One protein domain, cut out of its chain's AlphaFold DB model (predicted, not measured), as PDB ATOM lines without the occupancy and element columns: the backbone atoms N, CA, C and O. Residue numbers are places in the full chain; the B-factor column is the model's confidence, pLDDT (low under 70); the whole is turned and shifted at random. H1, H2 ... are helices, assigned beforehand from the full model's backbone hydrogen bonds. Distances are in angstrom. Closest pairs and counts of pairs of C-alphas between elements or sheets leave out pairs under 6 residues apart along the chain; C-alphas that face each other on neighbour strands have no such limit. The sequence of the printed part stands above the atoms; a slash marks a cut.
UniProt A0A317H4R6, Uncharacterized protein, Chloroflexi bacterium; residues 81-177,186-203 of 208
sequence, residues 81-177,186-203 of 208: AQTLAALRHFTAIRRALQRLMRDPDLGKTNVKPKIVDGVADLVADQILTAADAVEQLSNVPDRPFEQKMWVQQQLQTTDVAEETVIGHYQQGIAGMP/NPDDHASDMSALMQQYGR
ATOM      1  N   ALA A  81     179.457 141.931 219.370       80.31
ATOM      2  CA  ALA A  81     179.265 140.603 219.938       80.31
ATOM      3  C   ALA A  81     177.804 140.333 220.310       80.31
ATOM      4  O   ALA A  81     177.291 139.270 219.976       80.31
ATOM      5  N   GLN A  82     177.102 141.325 220.867       83.44
ATOM      6  CA  GLN A  82     175.665 141.230 221.134       83.44
ATOM      7  C   GLN A  82     174.862 141.019 219.849       83.44
ATOM      8  O   GLN A  82     173.969 140.176 219.807       83.44
ATOM      9  N   THR A  83     175.205 141.734 218.774       86.44
ATOM     10  CA  THR A  83     174.602 141.514 217.458       86.44
ATOM     11  C   THR A  83     174.908 140.110 216.940       86.44
ATOM     12  O   THR A  83     173.994 139.415 216.509       86.44
ATOM     13  N   LEU A  84     176.157 139.646 217.010       87.19
ATOM     14  CA  LEU A  84     176.526 138.308 216.541       87.19
ATOM     15  C   LEU A  84     175.830 137.198 217.347       87.19
ATOM     16  O   LEU A  84     175.368 136.218 216.757       87.19
ATOM     17  N   ALA A  85     175.726 137.359 218.666       85.25
ATOM     18  CA  ALA A  85     174.986 136.459 219.542       85.25
ATOM     19  C   ALA A  85     173.500 136.422 219.157       85.25
ATOM     20  O   ALA A  85     172.958 135.343 218.918       85.25
ATOM     21  N   ALA A  86     172.877 137.586 218.945       87.00
ATOM     22  CA  ALA A  86     171.497 137.685 218.469       87.00
ATOM     23  C   ALA A  86     171.278 136.948 217.142       87.00
ATOM     24  O   ALA A  86     170.338 136.167 217.008       87.00
ATOM     25  N   LEU A  87     172.173 137.133 216.168       90.88
ATOM     26  CA  LEU A  87     172.078 136.456 214.872       90.88
ATOM     27  C   LEU A  87     172.180 134.931 215.005       90.88
ATOM     28  O   LEU A  87     171.449 134.201 214.328       90.88
ATOM     29  N   ARG A  88     173.055 134.429 215.888       90.62
ATOM     30  CA  ARG A  88     173.152 132.989 216.183       90.62
ATOM     31  C   ARG A  88     171.862 132.471 216.815       90.62
ATOM     32  O   ARG A  88     171.342 131.452 216.356       90.62
ATOM     33  N   HIS A  89     171.318 133.204 217.782       90.81
ATOM     34  CA  HIS A  89     170.057 132.887 218.442       90.81
ATOM     35  C   HIS A  89     168.887 132.812 217.441       90.81
ATOM     36  O   HIS A  89     168.221 131.778 217.344       90.81
ATOM     37  N   PHE A  90     168.691 133.842 216.609       93.19
ATOM     38  CA  PHE A  90     167.636 133.848 215.587       93.19
ATOM     39  C   PHE A  90     167.827 132.750 214.538       93.19
ATOM     40  O   PHE A  90     166.861 132.104 214.133       93.19
ATOM     41  N   THR A  91     169.070 132.466 214.137       94.19
ATOM     42  CA  THR A  91     169.369 131.380 213.191       94.19
ATOM     43  C   THR A  91     168.969 130.014 213.751       94.19
ATOM     44  O   THR A  91     168.415 129.191 213.016       94.19
ATOM     45  N   ALA A  92     169.232 129.756 215.033       93.75
ATOM     46  CA  ALA A  92     168.850 128.507 215.685       93.75
ATOM     47  C   ALA A  92     167.320 128.357 215.770       93.75
ATOM     48  O   ALA A  92     166.786 127.339 215.319       93.75
ATOM     49  N   ILE A  93     166.612 129.400 216.220       93.81
ATOM     50  CA  ILE A  93     165.140 129.422 216.270       93.81
ATOM     51  C   ILE A  93     164.545 129.203 214.875       93.81
ATOM     52  O   ILE A  93     163.713 128.313 214.678       93.81
ATOM     53  N   ARG A  94     165.025 129.944 213.870       95.56
ATOM     54  CA  ARG A  94     164.583 129.810 212.475       95.56
ATOM     55  C   ARG A  94     164.762 128.378 211.971       95.56
ATOM     56  O   ARG A  94     163.854 127.840 211.341       95.56
ATOM     57  N   ARG A  95     165.903 127.736 212.250       95.69
ATOM     58  CA  ARG A  95     166.156 126.338 211.852       95.69
ATOM     59  C   ARG A  95     165.164 125.373 212.499       95.69
ATOM     60  O   ARG A  95     164.651 124.502 211.795       95.69
ATOM     61  N   ALA A  96     164.879 125.524 213.792       94.25
ATOM     62  CA  ALA A  96     163.900 124.693 214.493       94.25
ATOM     63  C   ALA A  96     162.489 124.858 213.894       94.25
ATOM     64  O   ALA A  96     161.850 123.872 213.518       94.25
ATOM     65  N   LEU A  97     162.042 126.100 213.684       95.12
ATOM     66  CA  LEU A  97     160.734 126.401 213.086       95.12
ATOM     67  C   LEU A  97     160.624 125.923 211.630       95.12
ATOM     68  O   LEU A  97     159.596 125.382 211.224       95.12
ATOM     69  N   GLN A  98     161.690 126.047 210.835       96.06
ATOM     70  CA  GLN A  98     161.710 125.553 209.454       96.06
ATOM     71  C   GLN A  98     161.626 124.025 209.369       96.06
ATOM     72  O   GLN A  98     161.031 123.511 208.422       96.06
ATOM     73  N   ARG A  99     162.193 123.287 210.336       95.38
ATOM     74  CA  ARG A  99     162.012 121.827 210.419       95.38
ATOM     75  C   ARG A  99     160.538 121.482 210.627       95.38
ATOM     76  O   ARG A  99     160.017 120.654 209.887       95.38
ATOM     77  N   LEU A 100     159.858 122.184 211.538       94.50
ATOM     78  CA  LEU A 100     158.419 122.020 211.770       94.50
ATOM     79  C   LEU A 100     157.590 122.378 210.530       94.50
ATOM     80  O   LEU A 100     156.654 121.665 210.191       94.50
ATOM     81  N   MET A 101     157.951 123.437 209.799       95.50
ATOM     82  CA  MET A 101     157.256 123.815 208.558       95.50
ATOM     83  C   MET A 101     157.366 122.787 207.432       95.50
ATOM     84  O   MET A 101     156.494 122.739 206.564       95.50
ATOM     85  N   ARG A 102     158.439 121.992 207.417       95.50
ATOM     86  CA  ARG A 102     158.639 120.911 206.442       95.50
ATOM     87  C   ARG A 102     157.901 119.631 206.825       95.50
ATOM     88  O   ARG A 102     157.864 118.703 206.021       95.50
ATOM     89  N   ASP A 103     157.327 119.579 208.022       94.44
ATOM     90  CA  ASP A 103     156.578 118.428 208.492       94.44
ATOM     91  C   ASP A 103     155.249 118.293 207.720       94.44
ATOM     92  O   ASP A 103     154.433 119.223 207.726       94.44
ATOM     93  N   PRO A 104     154.994 117.155 207.046       94.69
ATOM     94  CA  PRO A 104     153.760 116.952 206.288       94.69
ATOM     95  C   PRO A 104     152.500 116.908 207.166       94.69
ATOM     96  O   PRO A 104     151.395 117.068 206.626       94.69
ATOM     97  N   ASP A 105     152.654 116.696 208.475       94.94
ATOM     98  CA  ASP A 105     151.574 116.639 209.461       94.94
ATOM     99  C   ASP A 105     151.168 118.026 209.984       94.94
ATOM    100  O   ASP A 105     150.083 118.181 210.558       94.94
ATOM    101  N   LEU A 106     151.997 119.056 209.759       94.94
ATOM    102  CA  LEU A 106     151.745 120.410 210.249       94.94
ATOM    103  C   LEU A 106     150.436 120.969 209.669       94.94
ATOM    104  O   LEU A 106     150.278 121.153 208.458       94.94
ATOM    105  N   GLY A 107     149.490 121.290 210.553       93.50
ATOM    106  CA  GLY A 107     148.164 121.781 210.171       93.50
ATOM    107  C   GLY A 107     147.121 120.691 209.926       93.50
ATOM    108  O   GLY A 107     145.962 121.032 209.697       93.50
ATOM    109  N   LYS A 108     147.499 119.407 209.984       95.75
ATOM    110  CA  LYS A 108     146.592 118.262 209.791       95.75
ATOM    111  C   LYS A 108     146.359 117.493 211.086       95.75
ATOM    112  O   LYS A 108     145.227 117.123 211.379       95.75
ATOM    113  N   THR A 109     147.415 117.274 211.862       96.94
ATOM    114  CA  THR A 109     147.354 116.578 213.152       96.94
ATOM    115  C   THR A 109     147.987 117.427 214.248       96.94
ATOM    116  O   THR A 109     148.580 118.475 213.985       96.94
ATOM    117  N   ASN A 110     147.790 117.021 215.501       95.62
ATOM    118  CA  ASN A 110     148.371 117.729 216.633       95.62
ATOM    119  C   ASN A 110     149.888 117.489 216.656       95.62
ATOM    120  O   ASN A 110     150.337 116.379 216.940       95.62
ATOM    121  N   VAL A 111     150.660 118.537 216.373       96.69
ATOM    122  CA  VAL A 111     152.129 118.505 216.343       96.69
ATOM    123  C   VAL A 111     152.754 119.166 217.572       96.69
ATOM    124  O   VAL A 111     153.970 119.336 217.617       96.69
ATOM    125  N   LYS A 112     151.961 119.507 218.597       95.50
ATOM    126  CA  LYS A 112     152.453 120.083 219.860       95.50
ATOM    127  C   LYS A 112     153.607 119.284 220.487       95.50
ATOM    128  O   LYS A 112     154.560 119.936 220.899       95.50
ATOM    129  N   PRO A 113     153.621 117.932 220.486       96.50
ATOM    130  CA  PRO A 113     154.786 117.174 220.955       96.50
ATOM    131  C   PRO A 113     156.070 117.509 220.183       96.50
ATOM    132  O   PRO A 113     157.086 117.797 220.795       96.50
ATOM    133  N   LYS A 114     156.001 117.603 218.848       96.00
ATOM    134  CA  LYS A 114     157.152 117.964 218.001       96.00
ATOM    135  C   LYS A 114     157.617 119.407 218.243       96.00
ATOM    136  O   LYS A 114     158.804 119.698 218.139       96.00
ATOM    137  N   ILE A 115     156.687 120.318 218.554       95.50
ATOM    138  CA  ILE A 115     157.014 121.700 218.946       95.50
ATOM    139  C   ILE A 115     157.763 121.701 220.284       95.50
ATOM    140  O   ILE A 115     158.781 122.377 220.400       95.50
ATOM    141  N   VAL A 116     157.291 120.930 221.270       96.50
ATOM    142  CA  VAL A 116     157.958 120.773 222.573       96.50
ATOM    143  C   VAL A 116     159.365 120.207 222.398       96.50
ATOM    144  O   VAL A 116     160.293 120.776 222.960       96.50
ATOM    145  N   ASP A 117     159.535 119.168 221.578       96.06
ATOM    146  CA  ASP A 117     160.852 118.589 221.286       96.06
ATOM    147  C   ASP A 117     161.790 119.630 220.653       96.06
ATOM    148  O   ASP A 117     162.917 119.816 221.103       96.06
ATOM    149  N   GLY A 118     161.302 120.394 219.668       94.88
ATOM    150  CA  GLY A 118     162.086 121.456 219.035       94.88
ATOM    151  C   GLY A 118     162.476 122.588 219.992       94.88
ATOM    152  O   GLY A 118     163.574 123.127 219.884       94.88
ATOM    153  N   VAL A 119     161.607 122.952 220.942       94.94
ATOM    154  CA  VAL A 119     161.934 123.938 221.986       94.94
ATOM    155  C   VAL A 119     162.908 123.352 223.012       94.94
ATOM    156  O   VAL A 119     163.807 124.059 223.462       94.94
ATOM    157  N   ALA A 120     162.778 122.071 223.360       94.69
ATOM    158  CA  ALA A 120     163.705 121.390 224.257       94.69
ATOM    159  C   ALA A 120     165.126 121.338 223.672       94.69
ATOM    160  O   ALA A 120     166.078 121.622 224.401       94.69
ATOM    161  N   ASP A 121     165.268 121.085 222.366       95.38
ATOM    162  CA  ASP A 121     166.552 121.169 221.657       95.38
ATOM    163  C   ASP A 121     167.171 122.574 221.781       95.38
ATOM    164  O   ASP A 121     168.355 122.712 222.079       95.38
ATOM    165  N   LEU A 122     166.367 123.638 221.640       94.12
ATOM    166  CA  LEU A 122     166.845 125.021 221.795       94.12
ATOM    167  C   LEU A 122     167.309 125.337 223.225       94.12
ATOM    168  O   LEU A 122     168.225 126.138 223.405       94.12
ATOM    169  N   VAL A 123     166.696 124.732 224.245       94.62
ATOM    170  CA  VAL A 123     167.156 124.867 225.638       94.62
ATOM    171  C   VAL A 123     168.444 124.076 225.865       94.62
ATOM    172  O   VAL A 123     169.356 124.573 226.523       94.62
ATOM    173  N   ALA A 124     168.541 122.867 225.305       92.44
ATOM    174  CA  ALA A 124     169.742 122.038 225.389       92.44
ATOM    175  C   ALA A 124     170.954 122.727 224.738       92.44
ATOM    176  O   ALA A 124     172.042 122.727 225.312       92.44
ATOM    177  N   ASP A 125     170.733 123.398 223.607       91.31
ATOM    178  CA  ASP A 125     171.733 124.205 222.903       91.31
ATOM    179  C   ASP A 125     171.992 125.577 223.568       91.31
ATOM    180  O   ASP A 125     172.728 126.401 223.025       91.31
ATOM    181  N   GLN A 126     171.388 125.851 224.734       90.25
ATOM    182  CA  GLN A 126     171.491 127.119 225.475       90.25
ATOM    183  C   GLN A 126     171.076 128.356 224.658       90.25
ATOM    184  O   GLN A 126     171.513 129.479 224.923       90.25
ATOM    185  N   ILE A 127     170.213 128.161 223.661       92.00
ATOM    186  CA  ILE A 127     169.631 129.239 222.862       92.00
ATOM    187  C   ILE A 127     168.502 129.901 223.646       92.00
ATOM    188  O   ILE A 127     168.454 131.127 223.707       92.00
ATOM    189  N   LEU A 128     167.621 129.107 224.260       90.31
ATOM    190  CA  LEU A 128     166.531 129.581 225.117       90.31
ATOM    191  C   LEU A 128     166.780 129.210 226.578       90.31
ATOM    192  O   LEU A 128     167.338 128.154 226.880       90.31
ATOM    193  N   THR A 129     166.309 130.049 227.500       92.50
ATOM    194  CA  THR A 129     166.237 129.652 228.908       92.50
ATOM    195  C   THR A 129     165.048 128.717 229.129       92.50
ATOM    196  O   THR A 129     164.061 128.746 228.392       92.50
ATOM    197  N   ALA A 130     165.107 127.894 230.178       91.38
ATOM    198  CA  ALA A 130     163.984 127.025 230.531       91.38
ATOM    199  C   ALA A 130     162.704 127.822 230.853       91.38
ATOM    200  O   ALA A 130     161.605 127.358 230.560       91.38
ATOM    201  N   ALA A 131     162.839 129.025 231.424       91.56
ATOM    202  CA  ALA A 131     161.703 129.894 231.722       91.56
ATOM    203  C   ALA A 131     161.036 130.401 230.432       91.56
ATOM    204  O   ALA A 131     159.826 130.232 230.275       91.56
ATOM    205  N   ASP A 132     161.829 130.915 229.486       90.69
ATOM    206  CA  ASP A 132     161.320 131.399 228.195       90.69
ATOM    207  C   ASP A 132     160.684 130.262 227.388       90.69
ATOM    208  O   ASP A 132     159.644 130.439 226.758       90.69
ATOM    209  N   ALA A 133     161.280 129.068 227.433       93.75
ATOM    210  CA  ALA A 133     160.735 127.885 226.779       93.75
ATOM    211  C   ALA A 133     159.343 127.525 227.316       93.75
ATOM    212  O   ALA A 133     158.419 127.301 226.536       93.75
ATOM    213  N   VAL A 134     159.168 127.503 228.641       96.38
ATOM    214  CA  VAL A 134     157.863 127.227 229.261       96.38
ATOM    215  C   VAL A 134     156.844 128.309 228.901       96.38
ATOM    216  O   VAL A 134     155.705 127.979 228.560       96.38
ATOM    217  N   GLU A 135     157.243 129.582 228.916       94.81
ATOM    218  CA  GLU A 135     156.378 130.691 228.505       94.81
ATOM    219  C   GLU A 135     155.939 130.545 227.041       94.81
ATOM    220  O   GLU A 135     154.744 130.604 226.742       94.81
ATOM    221  N   GLN A 136     156.864 130.269 226.120       92.94
ATOM    222  CA  GLN A 136     156.534 130.076 224.708       92.94
ATOM    223  C   GLN A 136     155.613 128.871 224.493       92.94
ATOM    224  O   GLN A 136     154.620 128.977 223.771       92.94
ATOM    225  N   LEU A 137     155.890 127.746 225.159       95.19
ATOM    226  CA  LEU A 137     155.081 126.530 225.058       95.19
ATOM    227  C   LEU A 137     153.670 126.704 225.627       95.19
ATOM    228  O   LEU A 137     152.733 126.075 225.128       95.19
ATOM    229  N   SER A 138     153.493 127.585 226.616       96.62
ATOM    230  CA  SER A 138     152.169 127.921 227.158       96.62
ATOM    231  C   SER A 138     151.265 128.623 226.136       96.62
ATOM    232  O   SER A 138     150.045 128.481 226.195       96.62
ATOM    233  N   ASN A 139     151.861 129.302 225.151       96.69
ATOM    234  CA  ASN A 139     151.155 130.021 224.092       96.69
ATOM    235  C   ASN A 139     150.864 129.154 222.852       96.69
ATOM    236  O   ASN A 139     150.276 129.646 221.886       96.69
ATOM    237  N   VAL A 140     151.272 127.878 222.844       97.25
ATOM    238  CA  VAL A 140     151.043 126.976 221.707       97.25
ATOM    239  C   VAL A 140     149.588 126.490 221.710       97.25
ATOM    240  O   VAL A 140     149.189 125.765 222.635       97.25
ATOM    241  N   PRO A 141     148.800 126.811 220.667       97.06
ATOM    242  CA  PRO A 141     147.401 126.405 220.588       97.06
ATOM    243  C   PRO A 141     147.257 124.883 220.447       97.06
ATOM    244  O   PRO A 141     148.158 124.183 219.979       97.06
ATOM    245  N   ASP A 142     146.102 124.343 220.828       96.69
ATOM    246  CA  ASP A 142     145.868 122.893 220.790       96.69
ATOM    247  C   ASP A 142     145.380 122.392 219.423       96.69
ATOM    248  O   ASP A 142     145.535 121.211 219.099       96.69
ATOM    249  N   ARG A 143     144.794 123.267 218.595       97.56
ATOM    250  CA  ARG A 143     144.241 122.874 217.294       97.56
ATOM    251  C   ARG A 143     145.328 122.832 216.209       97.56
ATOM    252  O   ARG A 143     146.058 123.810 216.065       97.56
ATOM    253  N   PRO A 144     145.378 121.786 215.360       97.50
ATOM    254  CA  PRO A 144     146.416 121.622 214.333       97.50
ATOM    255  C   PRO A 144     146.609 122.829 213.412       97.50
ATOM    256  O   PRO A 144     147.730 123.266 213.157       97.50
ATOM    257  N   PHE A 145     145.510 123.391 212.904       97.50
ATOM    258  CA  PHE A 145     145.568 124.542 212.006       97.50
ATOM    259  C   PHE A 145     146.116 125.792 212.711       97.50
ATOM    260  O   PHE A 145     146.958 126.495 212.157       97.50
ATOM    261  N   GLU A 146     145.693 126.033 213.952       97.88
ATOM    262  CA  GLU A 146     146.185 127.144 214.770       97.88
ATOM    263  C   GLU A 146     147.671 126.956 215.114       97.88
ATOM    264  O   GLU A 146     148.422 127.924 215.078       97.88
ATOM    265  N   GLN A 147     148.134 125.720 215.342       97.25
ATOM    266  CA  GLN A 147     149.559 125.416 215.547       97.25
ATOM    267  C   GLN A 147     150.394 125.788 214.325       97.25
ATOM    268  O   GLN A 147     151.449 126.402 214.459       97.25
ATOM    269  N   LYS A 148     149.914 125.469 213.118       97.31
ATOM    270  CA  LYS A 148     150.578 125.884 211.877       97.31
ATOM    271  C   LYS A 148     150.677 127.405 211.774       97.31
ATOM    272  O   LYS A 148     151.747 127.914 211.448       97.31
ATOM    273  N   MET A 149     149.581 128.113 212.042       97.62
ATOM    274  CA  MET A 149     149.564 129.579 212.023       97.62
ATOM    275  C   MET A 149     150.523 130.164 213.059       97.62
ATOM    276  O   MET A 149     151.260 131.095 212.747       97.62
ATOM    277  N   TRP A 150     150.570 129.573 214.253       97.00
ATOM    278  CA  TRP A 150     151.509 129.950 215.301       97.00
ATOM    279  C   TRP A 150     152.962 129.760 214.848       97.00
ATOM    280  O   TRP A 150     153.738 130.705 214.923       97.00
ATOM    281  N   VAL A 151     153.329 128.602 214.278       96.75
ATOM    282  CA  VAL A 151     154.693 128.357 213.759       96.75
ATOM    283  C   VAL A 151     155.063 129.380 212.677       96.75
ATOM    284  O   VAL A 151     156.173 129.910 212.679       96.75
ATOM    285  N   GLN A 152     154.136 129.684 211.764       97.12
ATOM    286  CA  GLN A 152     154.354 130.691 210.720       97.12
ATOM    287  C   GLN A 152     154.544 132.095 211.301       97.12
ATOM    288  O   GLN A 152     155.428 132.822 210.852       97.12
ATOM    289  N   GLN A 153     153.744 132.464 212.302       96.81
ATOM    290  CA  GLN A 153     153.868 133.740 212.993       96.81
ATOM    291  C   GLN A 153     155.215 133.848 213.712       96.81
ATOM    292  O   GLN A 153     155.898 134.851 213.544       96.81
ATOM    293  N   GLN A 154     155.634 132.811 214.442       95.50
ATOM    294  CA  GLN A 154     156.931 132.801 215.126       95.50
ATOM    295  C   GLN A 154     158.098 132.961 214.148       95.50
ATOM    296  O   GLN A 154     159.058 133.675 214.439       95.50
ATOM    297  N   LEU A 155     158.003 132.350 212.962       95.44
ATOM    298  CA  LEU A 155     159.020 132.509 211.927       95.44
ATOM    299  C   LEU A 155     159.100 133.966 211.449       95.44
ATOM    300  O   LEU A 155     160.186 134.535 211.415       95.44
ATOM    301  N   GLN A 156     157.954 134.596 211.171       96.00
ATOM    302  CA  GLN A 156     157.900 136.009 210.776       96.00
ATOM    303  C   GLN A 156     158.420 136.938 211.876       96.00
ATOM    304  O   GLN A 156     159.183 137.858 211.597       96.00
ATOM    305  N   THR A 157     158.041 136.696 213.134       93.50
ATOM    306  CA  THR A 157     158.540 137.466 214.280       93.50
ATOM    307  C   THR A 157     160.055 137.339 214.414       93.50
ATOM    308  O   THR A 157     160.722 138.339 214.663       93.50
ATOM    309  N   THR A 158     160.606 136.143 214.190       93.50
ATOM    310  CA  THR A 158     162.059 135.907 214.197       93.50
ATOM    311  C   THR A 158     162.757 136.700 213.089       93.50
ATOM    312  O   THR A 158     163.768 137.346 213.349       93.50
ATOM    313  N   ASP A 159     162.199 136.707 211.874       93.56
ATOM    314  CA  ASP A 159     162.762 137.445 210.736       93.56
ATOM    315  C   ASP A 159     162.774 138.966 210.990       93.56
ATOM    316  O   ASP A 159     163.792 139.625 210.779       93.56
ATOM    317  N   VAL A 160     161.675 139.514 211.520       91.94
ATOM    318  CA  VAL A 160     161.575 140.945 211.863       91.94
ATOM    319  C   VAL A 160     162.513 141.321 213.014       91.94
ATOM    320  O   VAL A 160     163.122 142.394 212.995       91.94
ATOM    321  N   ALA A 161     162.647 140.459 214.025       87.12
ATOM    322  CA  ALA A 161     163.549 140.697 215.147       87.12
ATOM    323  C   ALA A 161     165.018 140.729 214.694       87.12
ATOM    324  O   ALA A 161     165.765 141.616 215.110       87.12
ATOM    325  N   GLU A 162     165.413 139.823 213.794       90.19
ATOM    326  CA  GLU A 162     166.748 139.821 213.191       90.19
ATOM    327  C   GLU A 162     167.030 141.131 212.445       90.19
ATOM    328  O   GLU A 162     168.038 141.791 212.711       90.19
ATOM    329  N   GLU A 163     166.117 141.548 211.562       88.81
ATOM    330  CA  GLU A 163     166.260 142.798 210.808       88.81
ATOM    331  C   GLU A 163     166.342 144.015 211.739       88.81
ATOM    332  O   GLU A 163     167.154 144.917 211.523       88.81
ATOM    333  N   THR A 164     165.572 144.013 212.829       87.69
ATOM    334  CA  THR A 164     165.593 145.085 213.835       87.69
ATOM    335  C   THR A 164     166.949 145.186 214.533       87.69
ATOM    336  O   THR A 164     167.476 146.291 214.695       87.69
ATOM    337  N   VAL A 165     167.549 144.057 214.931       86.38
ATOM    338  CA  VAL A 165     168.871 144.053 215.580       86.38
ATOM    339  C   VAL A 165     169.956 144.520 214.612       86.38
ATOM    340  O   VAL A 165     170.792 145.347 214.985       86.38
ATOM    341  N   ILE A 166     169.916 144.062 213.357       87.25
ATOM    342  CA  ILE A 166     170.841 144.520 212.310       87.25
ATOM    343  C   ILE A 166     170.676 146.026 212.077       87.25
ATOM    344  O   ILE A 166     171.669 146.753 212.036       87.25
ATOM    345  N   GLY A 167     169.438 146.511 211.969       85.75
ATOM    346  CA  GLY A 167     169.134 147.926 211.773       85.75
ATOM    347  C   GLY A 167     169.649 148.800 212.919       85.75
ATOM    348  O   GLY A 167     170.304 149.812 212.669       85.75
ATOM    349  N   HIS A 168     169.432 148.390 214.173       83.38
ATOM    350  CA  HIS A 168     169.950 149.102 215.347       83.38
ATOM    351  C   HIS A 168     171.483 149.130 215.378       83.38
ATOM    352  O   HIS A 168     172.067 150.171 215.683       83.38
ATOM    353  N   TYR A 169     172.140 148.020 215.029       84.31
ATOM    354  CA  TYR A 169     173.598 147.958 214.941       84.31
ATOM    355  C   TYR A 169     174.144 148.908 213.860       84.31
ATOM    356  O   TYR A 169     175.036 149.714 214.128       84.31
ATOM    357  N   GLN A 170     173.555 148.892 212.659       83.38
ATOM    358  CA  GLN A 170     173.956 149.772 211.555       83.38
ATOM    359  C   GLN A 170     173.780 151.260 211.892       83.38
ATOM    360  O   GLN A 170     174.658 152.068 211.584       83.38
ATOM    361  N   GLN A 171     172.679 151.625 212.557       80.56
ATOM    362  CA  GLN A 171     172.422 153.002 212.988       80.56
ATOM    363  C   GLN A 171     173.474 153.511 213.978       80.56
ATOM    364  O   GLN A 171     173.871 154.672 213.896       80.56
ATOM    365  N   GLY A 172     173.958 152.662 214.885       72.44
ATOM    366  CA  GLY A 172     174.999 153.079 215.820       72.44
ATOM    367  C   GLY A 172     176.387 153.178 215.203       72.44
ATOM    368  O   GLY A 172     177.143 154.071 215.575       72.44
ATOM    369  N   ILE A 173     176.710 152.348 214.203       69.19
ATOM    370  CA  ILE A 173     177.971 152.497 213.458       69.19
ATOM    371  C   ILE A 173     177.971 153.788 212.632       69.19
ATOM    372  O   ILE A 173     178.993 154.465 212.565       69.19
ATOM    373  N   ALA A 174     176.835 154.167 212.033       65.81
ATOM    374  CA  ALA A 174     176.729 155.379 211.217       65.81
ATOM    375  C   ALA A 174     177.028 156.679 211.994       65.81
ATOM    376  O   ALA A 174     177.375 157.689 211.383       65.81
ATOM    377  N   GLY A 175     176.912 156.657 213.328       62.28
ATOM    378  CA  GLY A 175     177.255 157.773 214.214       62.28
ATOM    379  C   GLY A 175     178.643 157.687 214.860       62.28
ATOM    380  O   GLY A 175     179.031 158.622 215.561       62.28
ATOM    381  N   MET A 176     179.391 156.596 214.660       60.09
ATOM    382  CA  MET A 176     180.690 156.383 215.303       60.09
ATOM    383  C   MET A 176     181.865 156.779 214.396       60.09
ATOM    384  O   MET A 176     181.833 156.533 213.187       60.09
ATOM    385  N   PRO A 177     182.947 157.354 214.959       54.94
ATOM    386  CA  PRO A 177     184.156 157.607 214.194       54.94
ATOM    387  C   PRO A 177     184.758 156.286 213.678       54.94
ATOM    388  O   PRO A 177     184.718 155.272 214.389       54.94
ATOM    389  N   ASN A 186     183.429 138.410 223.787       59.91
ATOM    390  CA  ASN A 186     183.900 137.049 223.626       59.91
ATOM    391  C   ASN A 186     182.761 136.174 223.062       59.91
ATOM    392  O   ASN A 186     181.691 136.117 223.666       59.91
ATOM    393  N   PRO A 187     182.946 135.469 221.930       57.06
ATOM    394  CA  PRO A 187     181.888 134.661 221.314       57.06
ATOM    395  C   PRO A 187     181.402 133.484 222.174       57.06
ATOM    396  O   PRO A 187     180.362 132.906 221.848       57.06
ATOM    397  N   ASP A 188     182.137 133.128 223.232       65.19
ATOM    398  CA  ASP A 188     181.756 132.100 224.205       65.19
ATOM    399  C   ASP A 188     180.751 132.609 225.261       65.19
ATOM    400  O   ASP A 188     180.087 131.808 225.915       65.19
ATOM    401  N   ASP A 189     180.552 133.927 225.385       77.25
ATOM    402  CA  ASP A 189     179.641 134.553 226.357       77.25
ATOM    403  C   ASP A 189     178.218 134.785 225.798       77.25
ATOM    404  O   ASP A 189     177.482 135.668 226.245       77.25
ATOM    405  N   HIS A 190     177.789 133.948 224.843       71.44
ATOM    406  CA  HIS A 190     176.514 134.067 224.116       71.44
ATOM    407  C   HIS A 190     175.292 134.290 225.026       71.44
ATOM    408  O   HIS A 190     174.457 135.149 224.745       71.44
ATOM    409  N   ALA A 191     175.174 133.534 226.124       75.94
ATOM    410  CA  ALA A 191     174.044 133.656 227.049       75.94
ATOM    411  C   ALA A 191     174.022 135.013 227.781       75.94
ATOM    412  O   ALA A 191     172.955 135.600 227.978       75.94
ATOM    413  N   SER A 192     175.198 135.532 228.148       77.38
ATOM    414  CA  SER A 192     175.353 136.837 228.796       77.38
ATOM    415  C   SER A 192     175.020 137.973 227.827       77.38
ATOM    416  O   SER A 192     174.264 138.882 228.179       77.38
ATOM    417  N   ASP A 193     175.510 137.879 226.589       78.25
ATOM    418  CA  ASP A 193     175.236 138.850 225.527       78.25
ATOM    419  C   ASP A 193     173.747 138.894 225.166       78.25
ATOM    420  O   ASP A 193     173.160 139.976 225.074       78.25
ATOM    421  N   MET A 194     173.107 137.727 225.037       76.25
ATOM    422  CA  MET A 194     171.666 137.631 224.790       76.25
ATOM    423  C   MET A 194     170.843 138.179 225.952       76.25
ATOM    424  O   MET A 194     169.865 138.882 225.712       76.25
ATOM    425  N   SER A 195     171.236 137.925 227.203       79.00
ATOM    426  CA  SER A 195     170.548 138.499 228.364       79.00
ATOM    427  C   SER A 195     170.651 140.026 228.389       79.00
ATOM    428  O   SER A 195     169.650 140.707 228.618       79.00
ATOM    429  N   ALA A 196     171.832 140.585 228.107       76.88
ATOM    430  CA  ALA A 196     172.032 142.031 228.036       76.88
ATOM    431  C   ALA A 196     171.199 142.664 226.908       76.88
ATOM    432  O   ALA A 196     170.539 143.685 227.118       76.88
ATOM    433  N   LEU A 197     171.162 142.016 225.741       77.44
ATOM    434  CA  LEU A 197     170.326 142.428 224.619       77.44
ATOM    435  C   LEU A 197     168.835 142.362 224.993       77.44
ATOM    436  O   LEU A 197     168.111 143.342 224.838       77.44
ATOM    437  N   MET A 198     168.362 141.251 225.562       78.38
ATOM    438  CA  MET A 198     166.968 141.111 225.992       78.38
ATOM    439  C   MET A 198     166.578 142.155 227.042       78.38
ATOM    440  O   MET A 198     165.472 142.682 226.986       78.38
ATOM    441  N   GLN A 199     167.476 142.538 227.954       81.31
ATOM    442  CA  GLN A 199     167.227 143.641 228.889       81.31
ATOM    443  C   GLN A 199     167.098 144.992 228.175       81.31
ATOM    444  O   GLN A 199     166.279 145.826 228.567       81.31
ATOM    445  N   GLN A 200     167.877 145.207 227.117       75.38
ATOM    446  CA  GLN A 200     167.840 146.430 226.326       75.38
ATOM    447  C   GLN A 200     166.527 146.586 225.545       75.38
ATOM    448  O   GLN A 200     165.974 147.683 225.502       75.38
ATOM    449  N   TYR A 201     166.009 145.497 224.971       73.88
ATOM    450  CA  TYR A 201     164.761 145.508 224.193       73.88
ATOM    451  C   TYR A 201     163.506 145.234 225.042       73.88
ATOM    452  O   TYR A 201     162.419 145.688 224.694       73.88
ATOM    453  N   GLY A 202     163.642 144.554 226.183       63.16
ATOM    454  CA  GLY A 202     162.559 144.297 227.139       63.16
ATOM    455  C   GLY A 202     162.217 145.508 228.014       63.16
ATOM    456  O   GLY A 202     161.127 145.585 228.585       63.16
ATOM    457  N   ARG A 203     163.113 146.503 228.100       55.97
ATOM    458  CA  ARG A 203     162.873 147.769 228.806       55.97
ATOM    459  C   ARG A 203     162.117 148.756 227.910       55.97
ATOM    460  O   ARG A 203     162.646 149.792 227.520       55.97
TER     461      ARG A 203
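What this domain is: This is residues 81 to 177 and 186 to 203 of the 208 residues of an uncharacterized protein of Chloroflexi bacterium (UniProt A0A317H4R6). Two long helices, H4 and H1, lie side by side and run opposite ways; a helical hairpin of two shorter helices, H2 and H3, packs through H2 on the later part of H1, and H5 crosses the beginning of H1 at about a right angle. H4 is the longest helix, and its last residues stick out with the tail after them, residues 170 to 177. The printed part has 115 residues, with five named helices in the order H1, H2, H3, H4, H5 and no named strand, an all-helix domain. It is only just compact, close to loose, with a radius of gyration of the C-alphas of 15.6 A, and the C-alphas span 55 by 24 by 24 A.

Where its parts are: H4 takes residues 144 to 174 and is 45.5 A long from first to last C-alpha, from C-alpha 144 at (146.416, 121.622, 214.333) to C-alpha 174 at (176.729, 155.379, 211.217). H1, residues 81 to 101, measures 29.9 A and begins at C-alpha 81, at (179.265, 140.603, 219.938). H2 is residues 112 to 124, 18.3 A, and H3 is residues 130 to 138, 12.3 A. H5, residues 190 to 202, measures 17.6 A and ends at C-alpha 202, at (162.559, 144.297, 227.139).

How they stand to each other: H4 touches H1 at a shallow tilt of 20 degrees, opposite ways; the closest C-alphas are those of Phe 90 and Thr 158, 6.1 A apart. H1 is the hub, touching H2, H4 and H5. With residues 92 to 100 alone it touches H2, at a shallow tilt of 25 degrees, opposite ways, a helical hairpin whose closest C-alphas, of Ala 96 and Gly 118, are 5.9 A apart. H2 and H3 form a second helical hairpin and touch at a shallow tilt of 15 degrees, opposite ways, the C-alphas of Val 123 and Ala 130 being the closest at 6.2 A. With residues 81 to 86 alone H1 touches H5, about perpendicular at 89 degrees; the closest C-alphas are those of Gln 82 and Asp 193, 5.0 A apart. H2 and H4 are close but not clearly touching, with the C-alphas of Lys 112 and Gln 147 at 7.4 A. H3 is apart from H1, H4 and H5. In H1, H2, H3, H4 and H5 every O i to N i+4 pair is within hydrogen-bond range.

The domain as a whole: The two C-alphas farthest apart, of Thr 109 and Pro 177, are 55.1 A apart; without residues 170 to 177, which stand free, the body spans 43 by 26 by 24 A. Residues 178 to 185 are not printed, and C-alphas 177 and 186 are 22.6 A apart across the cut. Of the links that are printed whole, H2 to H3 and H3 to H4 are tight, H1 to H2 is short, and none is long. The mean pLDDT of the printed part is 88.3, with values under 70 at residues 173 to 177, 186 to 188 and 202 to 203.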